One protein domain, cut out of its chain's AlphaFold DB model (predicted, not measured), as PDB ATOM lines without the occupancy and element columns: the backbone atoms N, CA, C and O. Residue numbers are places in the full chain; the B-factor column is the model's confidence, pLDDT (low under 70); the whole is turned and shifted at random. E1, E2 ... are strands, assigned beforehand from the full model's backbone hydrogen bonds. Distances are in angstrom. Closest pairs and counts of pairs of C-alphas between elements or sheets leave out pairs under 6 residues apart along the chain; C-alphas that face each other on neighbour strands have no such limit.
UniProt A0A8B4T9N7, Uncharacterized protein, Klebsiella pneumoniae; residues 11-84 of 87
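This is residues 11 to 84 of the 87 residues of an uncharacterized protein of Klebsiella pneumoniae (UniProt A0A8B4T9N7). One strongly twisted sheet makes this domain: the long hairpin E1 and E2 is joined, where E1 runs beside E6, to a second group of three strands, E3, E5 and E6, while the short E4 sits beside the last residues of E1. A long loop, residues 41 to 62, runs from E3 to E4, and its residues 44 to 45 pair with E4. The printed part has 74 residues with six named strands, E1 to E6 in that order, and no named helix; the class is all strand, though under half of the residues, 35 of 74, are in named elements. The sheet is branched and mixed, with E1 and E6 parallel and the other neighbour pairs antiparallel. The whole is compact and rounded, with a radius of gyration of the C-alphas of 12.4 A and spans of 35 by 26 by 21 A.

E1, residues 11 to 18, has three neighbours. E2, residues 24 to 32, forms a hairpin with it, antiparallel at 148 degrees, with N 14 and O 27 2.8 A apart, within hydrogen-bond range. E2 lies on one side of E1; on the other side are E4, residues 63 to 65, beside residues 16 to 18, and E6, residues 78 to 83, beside residues 12 to 14. E1 and E4 are antiparallel at 119 degrees, with N 17 and O 64 at 2.9 A. E1 and E6 are parallel at 53 degrees, with N 79 and O 13 at 2.8 A. E3, residues 37 to 40, is an edge strand, antiparallel at 157 degrees to E5, residues 68 to 72, with N 70 and O 38 at 2.8 A. E6 lies on the other side of E5 and forms a hairpin with it, antiparallel at 140 degrees, with N 71 and O 80 at 2.8 A. E2 bends by 53 degrees at residue 29, and E4 runs on into E5 across a break of 2 residues, at 79 degrees. E2 and E3 are apart.

E1 begins at C-alpha 11, (-18.065, 28.036, 82.822), and is 21.8 A long. E2, the longest strand by residues, measures 24.4 A, E3 10.1 A, E4 7.2 A and E5 13.0 A. E6 measures 15.1 A and ends at C-alpha 83, (-30.089, 22.548, 100.907).

The C-alphas farthest apart are those of Asn 34 and Val 60, at 36.0 A. The link from E3 to E4 is long, with 22 residues; the other links are tight. The printed part has no cut, and no printed residue is under 70 in pLDDT.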
ATOM      1  N   PRO A  11     -17.887  29.462  82.612       93.88
ATOM      2  CA  PRO A  11     -18.065  28.036  82.822       93.88
ATOM      3  C   PRO A  11     -18.429  27.774  84.280       93.88
ATOM      4  O   PRO A  11     -17.705  28.158  85.202       93.88
ATOM      5  N   THR A  12     -19.597  27.180  84.478       93.69
ATOM      6  CA  THR A  12     -20.193  26.913  85.783       93.69
ATOM      7  C   THR A  12     -20.528  25.435  85.839       93.69
ATOM      8  O   THR A  12     -21.223  24.916  84.965       93.69
ATOM      9  N   SER A  13     -20.001  24.752  86.845       95.00
ATOM     10  CA  SER A  13     -20.172  23.314  87.012       95.00
ATOM     11  C   SER A  13     -21.272  22.986  88.022       95.00
ATOM     12  O   SER A  13     -21.520  23.754  88.950       95.00
ATOM     13  N   PHE A  14     -21.939  21.855  87.816       94.56
ATOM     14  CA  PHE A  14     -23.027  21.342  88.642       94.56
ATOM     15  C   PHE A  14     -22.831  19.847  88.878       94.56
ATOM     16  O   PHE A  14     -22.538  19.110  87.931       94.56
ATOM     17  N   ASP A  15     -23.078  19.397  90.104       94.94
ATOM     18  CA  ASP A  15     -23.202  17.975  90.405       94.94
ATOM     19  C   ASP A  15     -24.426  17.384  89.697       94.94
ATOM     20  O   ASP A  15     -25.544  17.907  89.786       94.94
ATOM     21  N   VAL A  16     -24.220  16.255  89.025       94.75
ATOM     22  CA  VAL A  16     -25.274  15.498  88.349       94.75
ATOM     23  C   VAL A  16     -25.313  14.061  88.833       94.75
ATOM     24  O   VAL A  16     -24.303  13.480  89.234       94.75
ATOM     25  N   VAL A  17     -26.500  13.473  88.776       95.56
ATOM     26  CA  VAL A  17     -26.749  12.076  89.127       95.56
ATOM     27  C   VAL A  17     -27.490  11.365  88.006       95.56
ATOM     28  O   VAL A  17     -28.116  11.994  87.155       95.56
ATOM     29  N   CYS A  18     -27.409  10.043  88.008       95.56
ATOM     30  CA  CYS A  18     -28.135   9.188  87.084       95.56
ATOM     31  C   CYS A  18     -29.523   8.830  87.630       95.56
ATOM     32  O   CYS A  18     -29.663   8.479  88.800       95.56
ATOM     33  N   SER A  19     -30.553   8.842  86.782       95.00
ATOM     34  CA  SER A  19     -31.919   8.467  87.187       95.00
ATOM     35  C   SER A  19     -32.140   6.966  87.398       95.00
ATOM     36  O   SER A  19     -33.174   6.576  87.931       95.00
ATOM     37  N   ASN A  20     -31.183   6.116  87.006       95.69
ATOM     38  CA  ASN A  20     -31.350   4.658  87.003       95.69
ATOM     39  C   ASN A  20     -30.257   3.881  87.766       95.69
ATOM     40  O   ASN A  20     -30.384   2.679  87.963       95.69
ATOM     41  N   CYS A  21     -29.159   4.525  88.173       94.88
ATOM     42  CA  CYS A  21     -28.103   3.880  88.964       94.88
ATOM     43  C   CYS A  21     -27.390   4.899  89.862       94.88
ATOM     44  O   CYS A  21     -27.636   6.095  89.753       94.88
ATOM     45  N   GLU A  22     -26.474   4.443  90.716       95.12
ATOM     46  CA  GLU A  22     -25.773   5.286  91.703       95.12
ATOM     47  C   GLU A  22     -24.648   6.159  91.116       95.12
ATOM     48  O   GLU A  22     -23.848   6.731  91.855       95.12
ATOM     49  N   TRP A  23     -24.559   6.276  89.788       95.50
ATOM     50  CA  TRP A  23     -23.540   7.104  89.151       95.50
ATOM     51  C   TRP A  23     -23.751   8.595  89.448       95.50
ATOM     52  O   TRP A  23     -24.865   9.121  89.327       95.50
ATOM     53  N   THR A  24     -22.650   9.275  89.762       95.56
ATOM     54  CA  THR A  24     -22.562  10.727  89.927       95.56
ATOM     55  C   THR A  24     -21.469  11.300  89.028       95.56
ATOM     56  O   THR A  24     -20.522  10.610  88.646       95.56
ATOM     57  N   GLY A  25     -21.593  12.577  88.678       94.38
ATOM     58  CA  GLY A  25     -20.607  13.279  87.869       94.38
ATOM     59  C   GLY A  25     -20.792  14.787  87.920       94.38
ATOM     60  O   GLY A  25     -21.534  15.302  88.753       94.38
ATOM     61  N   VAL A  26     -20.126  15.490  87.006       94.31
ATOM     62  CA  VAL A  26     -20.170  16.953  86.917       94.31
ATOM     63  C   VAL A  26     -20.525  17.369  85.494       94.31
ATOM     64  O   VAL A  26     -19.872  16.947  84.540       94.31
ATOM     65  N   ALA A  27     -21.541  18.218  85.352       91.38
ATOM     66  CA  ALA A  27     -21.881  18.886  84.099       91.38
ATOM     67  C   ALA A  27     -21.403  20.341  84.139       91.38
ATOM     68  O   ALA A  27     -21.477  20.985  85.180       91.38
ATOM     69  N   THR A  28     -20.918  20.869  83.013       92.06
ATOM     70  CA  THR A  28     -20.467  22.266  82.904       92.06
ATOM     71  C   THR A  28     -21.289  22.996  81.851       92.06
ATOM     72  O   THR A  28     -21.443  22.494  80.741       92.06
ATOM     73  N   LEU A  29     -21.797  24.177  82.197       88.38
ATOM     74  CA  LEU A  29     -22.503  25.082  81.289       88.38
ATOM     75  C   LEU A  29     -22.088  26.531  81.530       88.38
ATOM     76  O   LEU A  29     -21.738  26.922  82.646       88.38
ATOM     77  N   ASP A  30     -22.155  27.339  80.479       90.06
ATOM     78  CA  ASP A  30     -21.934  28.774  80.592       90.06
ATOM     79  C   ASP A  30     -23.124  29.420  81.300       90.06
ATOM     80  O   ASP A  30     -24.271  29.322  80.862       90.06
ATOM     81  N   TYR A  31     -22.848  30.073  82.430       88.56
ATOM     82  CA  TYR A  31     -23.871  30.692  83.267       88.56
ATOM     83  C   TYR A  31     -23.434  32.098  83.695       88.56
ATOM     84  O   TYR A  31     -22.230  32.315  83.888       88.56
ATOM     85  N   PRO A  32     -24.356  33.064  83.876       90.06
ATOM     86  CA  PRO A  32     -23.978  34.435  84.215       90.06
ATOM     87  C   PRO A  32     -23.163  34.513  85.516       90.06
ATOM     88  O   PRO A  32     -23.542  33.938  86.545       90.06
ATOM     89  N   GLU A  33     -22.039  35.237  85.485       88.88
ATOM     90  CA  GLU A  33     -21.074  35.304  86.596       88.88
ATOM     91  C   GLU A  33     -21.659  35.892  87.888       88.88
ATOM     92  O   GLU A  33     -21.260  35.541  88.998       88.88
ATOM     93  N   ASN A  34     -22.640  36.780  87.752       87.94
ATOM     94  CA  ASN A  34     -23.298  37.473  88.850       87.94
ATOM     95  C   ASN A  34     -24.389  36.632  89.530       87.94
ATOM     96  O   ASN A  34     -24.851  37.008  90.611       87.94
ATOM     97  N   VAL A  35     -24.782  35.490  88.956       88.81
ATOM     98  CA  VAL A  35     -25.682  34.552  89.634       88.81
ATOM     99  C   VAL A  35     -24.881  33.792  90.685       88.81
ATOM    100  O   VAL A  35     -24.116  32.877  90.380       88.81
ATOM    101  N   LYS A  36     -25.040  34.211  91.944       91.44
ATOM    102  CA  LYS A  36     -24.370  33.615  93.112       91.44
ATOM    103  C   LYS A  36     -25.198  32.533  93.794       91.44
ATOM    104  O   LYS A  36     -24.637  31.704  94.503       91.44
ATOM    105  N   THR A  37     -26.511  32.567  93.612       93.12
ATOM    106  CA  THR A  37     -27.461  31.635  94.219       93.12
ATOM    107  C   THR A  37     -28.520  31.251  93.203       93.12
ATOM    108  O   THR A  37     -28.972  32.104  92.439       93.12
ATOM    109  N   LEU A  38     -28.930  29.988  93.219       91.19
ATOM    110  CA  LEU A  38     -29.964  29.448  92.345       91.19
ATOM    111  C   LEU A  38     -30.882  28.541  93.168       91.19
ATOM    112  O   LEU A  38     -30.393  27.682  93.893       91.19
ATOM    113  N   SER A  39     -32.195  28.713  93.042       93.50
ATOM    114  CA  SER A  39     -33.187  27.829  93.659       93.50
ATOM    115  C   SER A  39     -33.963  27.120  92.560       93.50
ATOM    116  O   SER A  39     -34.564  27.774  91.710       93.50
ATOM    117  N   VAL A  40     -33.926  25.790  92.569       93.00
ATOM    118  CA  VAL A  40     -34.540  24.941  91.545       93.00
ATOM    119  C   VAL A  40     -35.542  24.008  92.214       93.00
ATOM    120  O   VAL A  40     -35.152  23.156  93.010       93.00
ATOM    121  N   GLY A  41     -36.828  24.173  91.894       91.94
ATOM    122  CA  GLY A  41     -37.898  23.306  92.405       91.94
ATOM    123  C   GLY A  41     -37.991  21.947  91.702       91.94
ATOM    124  O   GLY A  41     -38.441  20.979  92.304       91.94
ATOM    125  N   GLY A  42     -37.525  21.860  90.453       91.44
ATOM    126  CA  GLY A  42     -37.477  20.626  89.661       91.44
ATOM    127  C   GLY A  42     -36.060  20.095  89.436       91.44
ATOM    128  O   GLY A  42     -35.107  20.510  90.093       91.44
ATOM    129  N   GLU A  43     -35.927  19.178  88.483       93.06
ATOM    130  CA  GLU A  43     -34.631  18.691  88.005       93.06
ATOM    131  C   GLU A  43     -33.975  19.722  87.075       93.06
ATOM    132  O   GLU A  43     -34.641  20.368  86.261       93.06
ATOM    133  N   ILE A  44     -32.652  19.861  87.171       90.75
ATOM    134  CA  ILE A  44     -31.857  20.570  86.168       90.75
ATOM    135  C   ILE A  44     -31.602  19.580  85.034       90.75
ATOM    136  O   ILE A  44     -30.772  18.677  85.164       90.75
ATOM    137  N   ASN A  45     -32.340  19.741  83.939       89.44
ATOM    138  CA  ASN A  45     -32.167  18.937  82.739       89.44
ATOM    139  C   ASN A  45     -31.083  19.537  81.846       89.44
ATOM    140  O   ASN A  45     -31.035  20.748  81.631       89.44
ATOM    141  N   PHE A  46     -30.243  18.669  81.294       84.81
ATOM    142  CA  PHE A  46     -29.232  19.029  80.309       84.81
ATOM    143  C   PHE A  46     -29.676  18.437  78.979       84.81
ATOM    144  O   PHE A  46     -30.042  17.267  78.931       84.81
ATOM    145  N   THR A  47     -29.670  19.229  77.913       83.69
ATOM    146  CA  THR A  47     -30.027  18.770  76.568       83.69
ATOM    147  C   THR A  47     -28.933  19.161  75.587       83.69
ATOM    148  O   THR A  47     -28.357  20.246  75.668       83.69
ATOM    149  N   HIS A  48     -28.617  18.256  74.666       76.69
ATOM    150  CA  HIS A  48     -27.695  18.500  73.564       76.69
ATOM    151  C   HIS A  48     -28.383  18.074  72.268       76.69
ATOM    152  O   HIS A  48     -28.732  16.908  72.127       76.69
ATOM    153  N   ASN A  49     -28.606  19.015  71.343       82.69
ATOM    154  CA  ASN A  49     -29.389  18.795  70.116       82.69
ATOM    155  C   ASN A  49     -30.779  18.185  70.388       82.69
ATOM    156  O   ASN A  49     -31.155  17.202  69.760       82.69
ATOM    157  N   ASP A  50     -31.507  18.738  71.363       81.69
ATOM    158  CA  ASP A  50     -32.830  18.265  71.808       81.69
ATOM    159  C   ASP A  50     -32.864  16.847  72.416       81.69
ATOM    160  O   ASP A  50     -33.933  16.341  72.757       81.69
ATOM    161  N   GLU A  51     -31.705  16.223  72.644       82.44
ATOM    162  CA  GLU A  51     -31.591  14.928  73.313       82.44
ATOM    163  C   GLU A  51     -31.063  15.072  74.745       82.44
ATOM    164  O   GLU A  51     -30.107  15.805  75.015       82.44
ATOM    165  N   THR A  52     -31.663  14.333  75.680       84.25
ATOM    166  CA  THR A  52     -31.157  14.235  77.054       84.25
ATOM    167  C   THR A  52     -29.961  13.274  77.098       84.25
ATOM    168  O   THR A  52     -30.103  12.116  76.686       84.25
ATOM    169  N   PRO A  53     -28.791  13.684  77.626       86.69
ATOM    170  CA  PRO A  53     -27.629  12.818  77.719       86.69
ATOM    171  C   PRO A  53     -27.927  11.576  78.559       86.69
ATOM    172  O   PRO A  53     -28.399  11.652  79.700       86.69
ATOM    173  N   LYS A  54     -27.612  10.413  77.986       90.81
ATOM    174  CA  LYS A  54     -27.710   9.138  78.689       90.81
ATOM    175  C   LYS A  54     -26.653   9.053  79.780       90.81
ATOM    176  O   LYS A  54     -25.530   9.534  79.646       90.81
ATOM    177  N   CYS A  55     -27.020   8.373  80.850       92.25
ATOM    178  CA  CYS A  55     -26.137   8.039  81.946       92.25
ATOM    179  C   CYS A  55     -24.975   7.160  81.450       92.25
ATOM    180  O   CYS A  55     -25.230   6.056  80.962       92.25
ATOM    181  N   PRO A  56     -23.711   7.598  81.592       90.75
ATOM    182  CA  PRO A  56     -22.568   6.926  80.972       90.75
ATOM    183  C   PRO A  56     -22.268   5.551  81.584       90.75
ATOM    184  O   PRO A  56     -21.634   4.723  80.939       90.75
ATOM    185  N   GLN A  57     -22.725   5.291  82.814       93.75
ATOM    186  CA  GLN A  57     -22.490   4.018  83.497       93.75
ATOM    187  C   GLN A  57     -23.479   2.916  83.098       93.75
ATOM    188  O   GLN A  57     -23.075   1.770  82.935       93.75
ATOM    189  N   CYS A  58     -24.774   3.229  82.980       92.50
ATOM    190  CA  CYS A  58     -25.804   2.211  82.737       92.50
ATOM    191  C   CYS A  58     -26.482   2.313  81.368       92.50
ATOM    192  O   CYS A  58     -27.199   1.390  80.998       92.50
ATOM    193  N   SER A  59     -26.305   3.411  80.626       89.88
ATOM    194  CA  SER A  59     -26.883   3.656  79.291       89.88
ATOM    195  C   SER A  59     -28.419   3.599  79.180       89.88
ATOM    196  O   SER A  59     -28.951   3.754  78.081       89.88
ATOM    197  N   VAL A  60     -29.137   3.397  80.290       89.06
ATOM    198  CA  VAL A  60     -30.608   3.304  80.357       89.06
ATOM    199  C   VAL A  60     -31.224   4.571  80.951       89.06
ATOM    200  O   VAL A  60     -32.235   5.054  80.451       89.06
ATOM    201  N   GLY A  61     -30.613   5.122  82.005       89.50
ATOM    202  CA  GLY A  61     -31.059   6.368  82.630       89.50
ATOM    203  C   GLY A  61     -30.545   7.617  81.915       89.50
ATOM    204  O   GLY A  61     -29.714   7.542  81.009       89.50
ATOM    205  N   TYR A  62     -30.983   8.775  82.397       92.56
ATOM    206  CA  TYR A  62     -30.472  10.088  82.006       92.56
ATOM    207  C   TYR A  62     -29.732  10.749  83.171       92.56
ATOM    208  O   TYR A  62     -29.886  10.333  84.325       92.56
ATOM    209  N   ILE A  63     -28.901  11.746  82.863       94.56
ATOM    210  CA  ILE A  63     -28.226  12.561  83.879       94.56
ATOM    211  C   ILE A  63     -29.033  13.826  84.174       94.56
ATOM    212  O   ILE A  63     -29.555  14.458  83.255       94.56
ATOM    213  N   TYR A  64     -29.112  14.210  85.443       94.50
ATOM    214  CA  TYR A  64     -29.795  15.433  85.864       94.50
ATOM    215  C   TYR A  64     -29.171  16.016  87.134       94.50
ATOM    216  O   TYR A  64     -28.531  15.308  87.915       94.50
ATOM    217  N   GLY A  65     -29.355  17.320  87.344       93.88
ATOM    218  CA  GLY A  65     -29.023  17.999  88.595       93.88
ATOM    219  C   GLY A  65     -30.232  17.985  89.528       93.88
ATOM    220  O   GLY A  65     -31.365  18.177  89.085       93.88
ATOM    221  N   LYS A  66     -30.018  17.743  90.822       94.44
ATOM    222  CA  LYS A  66     -31.116  17.587  91.793       94.44
ATOM    223  C   LYS A  66     -31.902  18.892  91.996       94.44
ATOM    224  O   LYS A  66     -31.380  19.984  91.785       94.44
ATOM    225  N   SER A  67     -33.131  18.810  92.493       95.31
ATOM    226  CA  SER A  67     -33.795  20.000  93.038       95.31
ATOM    227  C   SER A  67     -33.049  20.496  94.278       95.31
ATOM    228  O   SER A  67     -32.396  19.721  94.991       95.31
ATOM    229  N   GLY A  68     -33.105  21.795  94.554       95.69
ATOM    230  CA  GLY A  68     -32.418  22.357  95.708       95.69
ATOM    231  C   GLY A  68     -32.109  23.838  95.609       95.69
ATOM    232  O   GLY A  68     -32.385  24.506  94.613       95.69
ATOM    233  N   THR A  69     -31.489  24.324  96.674       96.38
ATOM    234  CA  THR A  69     -30.854  25.635  96.717       96.38
ATOM    235  C   THR A  69     -29.354  25.462  96.522       96.38
ATOM    236  O   THR A  69     -28.719  24.651  97.200       96.38
ATOM    237  N   TYR A  70     -28.788  26.249  95.618       95.44
ATOM    238  CA  TYR A  70     -27.400  26.196  95.190       95.44
ATOM    239  C   TYR A  70     -26.697  27.516  95.467       95.44
ATOM    240  O   TYR A  70     -27.296  28.590  95.353       95.44
ATOM    241  N   LYS A  71     -25.407  27.440  95.788       96.31
ATOM    242  CA  LYS A  71     -24.537  28.598  95.963       96.31
ATOM    243  C   LYS A  71     -23.267  28.419  95.147       96.31
ATOM    244  O   LYS A  71     -22.591  27.403  95.251       96.31
ATOM    245  N   ARG A  72     -22.921  29.444  94.372       95.56
ATOM    246  CA  ARG A  72     -21.690  29.471  93.589       95.56
ATOM    247  C   ARG A  72     -20.481  29.549  94.519       95.56
ATOM    248  O   ARG A  72     -20.367  30.473  95.331       95.56
ATOM    249  N   ASN A  73     -19.545  28.635  94.329       95.44
ATOM    250  CA  ASN A  73     -18.207  28.700  94.879       95.44
ATOM    251  C   ASN A  73     -17.353  29.655  94.038       95.44
ATOM    252  O   ASN A  73     -17.144  29.435  92.846       95.44
ATOM    253  N   SER A  74     -16.848  30.727  94.644       90.69
ATOM    254  CA  SER A  74     -16.077  31.748  93.925       90.69
ATOM    255  C   SER A  74     -14.694  31.283  93.468       90.69
ATOM    256  O   SER A  74     -14.101  31.942  92.622       90.69
ATOM    257  N   ALA A  75     -14.158  30.194  94.030       93.38
ATOM    258  CA  ALA A  75     -12.849  29.669  93.645       93.38
ATOM    259  C   ALA A  75     -12.934  28.721  92.440       93.38
ATOM    260  O   ALA A  75     -12.044  28.725  91.595       93.38
ATOM    261  N   THR A  76     -13.995  27.915  92.358       93.94
ATOM    262  CA  THR A  76     -14.135  26.849  91.349       93.94
ATOM    263  C   THR A  76     -15.224  27.114  90.316       93.94
ATOM    264  O   THR A  76     -15.321  26.382  89.338       93.94
ATOM    265  N   ASN A  77     -16.059  28.136  90.529       94.31
ATOM    266  CA  ASN A  77     -17.295  28.389  89.784       94.31
ATOM    267  C   ASN A  77     -18.314  27.239  89.829       94.31
ATOM    268  O   ASN A  77     -19.278  27.261  89.069       94.31
ATOM    269  N   HIS A  78     -18.145  26.275  90.736       96.06
ATOM    270  CA  HIS A  78     -19.107  25.203  90.959       96.06
ATOM    271  C   HIS A  78     -20.346  25.722  91.701       96.06
ATOM    272  O   HIS A  78     -20.233  26.575  92.583       96.06
ATOM    273  N   MET A  79     -21.530  25.229  91.349       95.81
ATOM    274  CA  MET A  79     -22.777  25.479  92.069       95.81
ATOM    275  C   MET A  79     -22.986  24.379  93.110       95.81
ATOM    276  O   MET A  79     -23.554  23.331  92.817       95.81
ATOM    277  N   ASP A  80     -22.545  24.638  94.341       95.94
ATOM    278  CA  ASP A  80     -22.674  23.704  95.459       95.94
ATOM    279  C   ASP A  80     -24.123  23.676  95.959       95.94
ATOM    280  O   ASP A  80     -24.702  24.723  96.273       95.94
ATOM    281  N   ARG A  81     -24.717  22.484  96.085       95.00
ATOM    282  CA  ARG A  81     -26.039  22.331  96.707       95.00
ATOM    283  C   ARG A  81     -25.923  22.543  98.216       95.00
ATOM    284  O   ARG A  81     -25.247  21.785  98.903       95.00
ATOM    285  N   ILE A  82     -26.625  23.542  98.743       96.00
ATOM    286  CA  ILE A  82     -26.586  23.923 100.167       96.00
ATOM    287  C   ILE A  82     -27.851  23.541 100.941       96.00
ATOM    288  O   ILE A  82     -27.918  23.740 102.152       96.00
ATOM    289  N   GLY A  83     -28.867  23.010 100.262       94.12
ATOM    290  CA  GLY A  83     -30.089  22.548 100.907       94.12
ATOM    291  C   GLY A  83     -31.194  22.228  99.915       94.12
ATOM    292  O   GLY A  83     -31.023  22.348  98.700       94.12
ATOM    293  N   ASP A  84     -32.335  21.824 100.457       93.88
ATOM    294  CA  ASP A  84     -33.537  21.572  99.673       93.88
ATOM    295  C   ASP A  84     -34.134  22.874  99.127       93.88
ATOM    296  O   ASP A  84     -33.778  23.986  99.540       93.88
TER     297      ASP A  84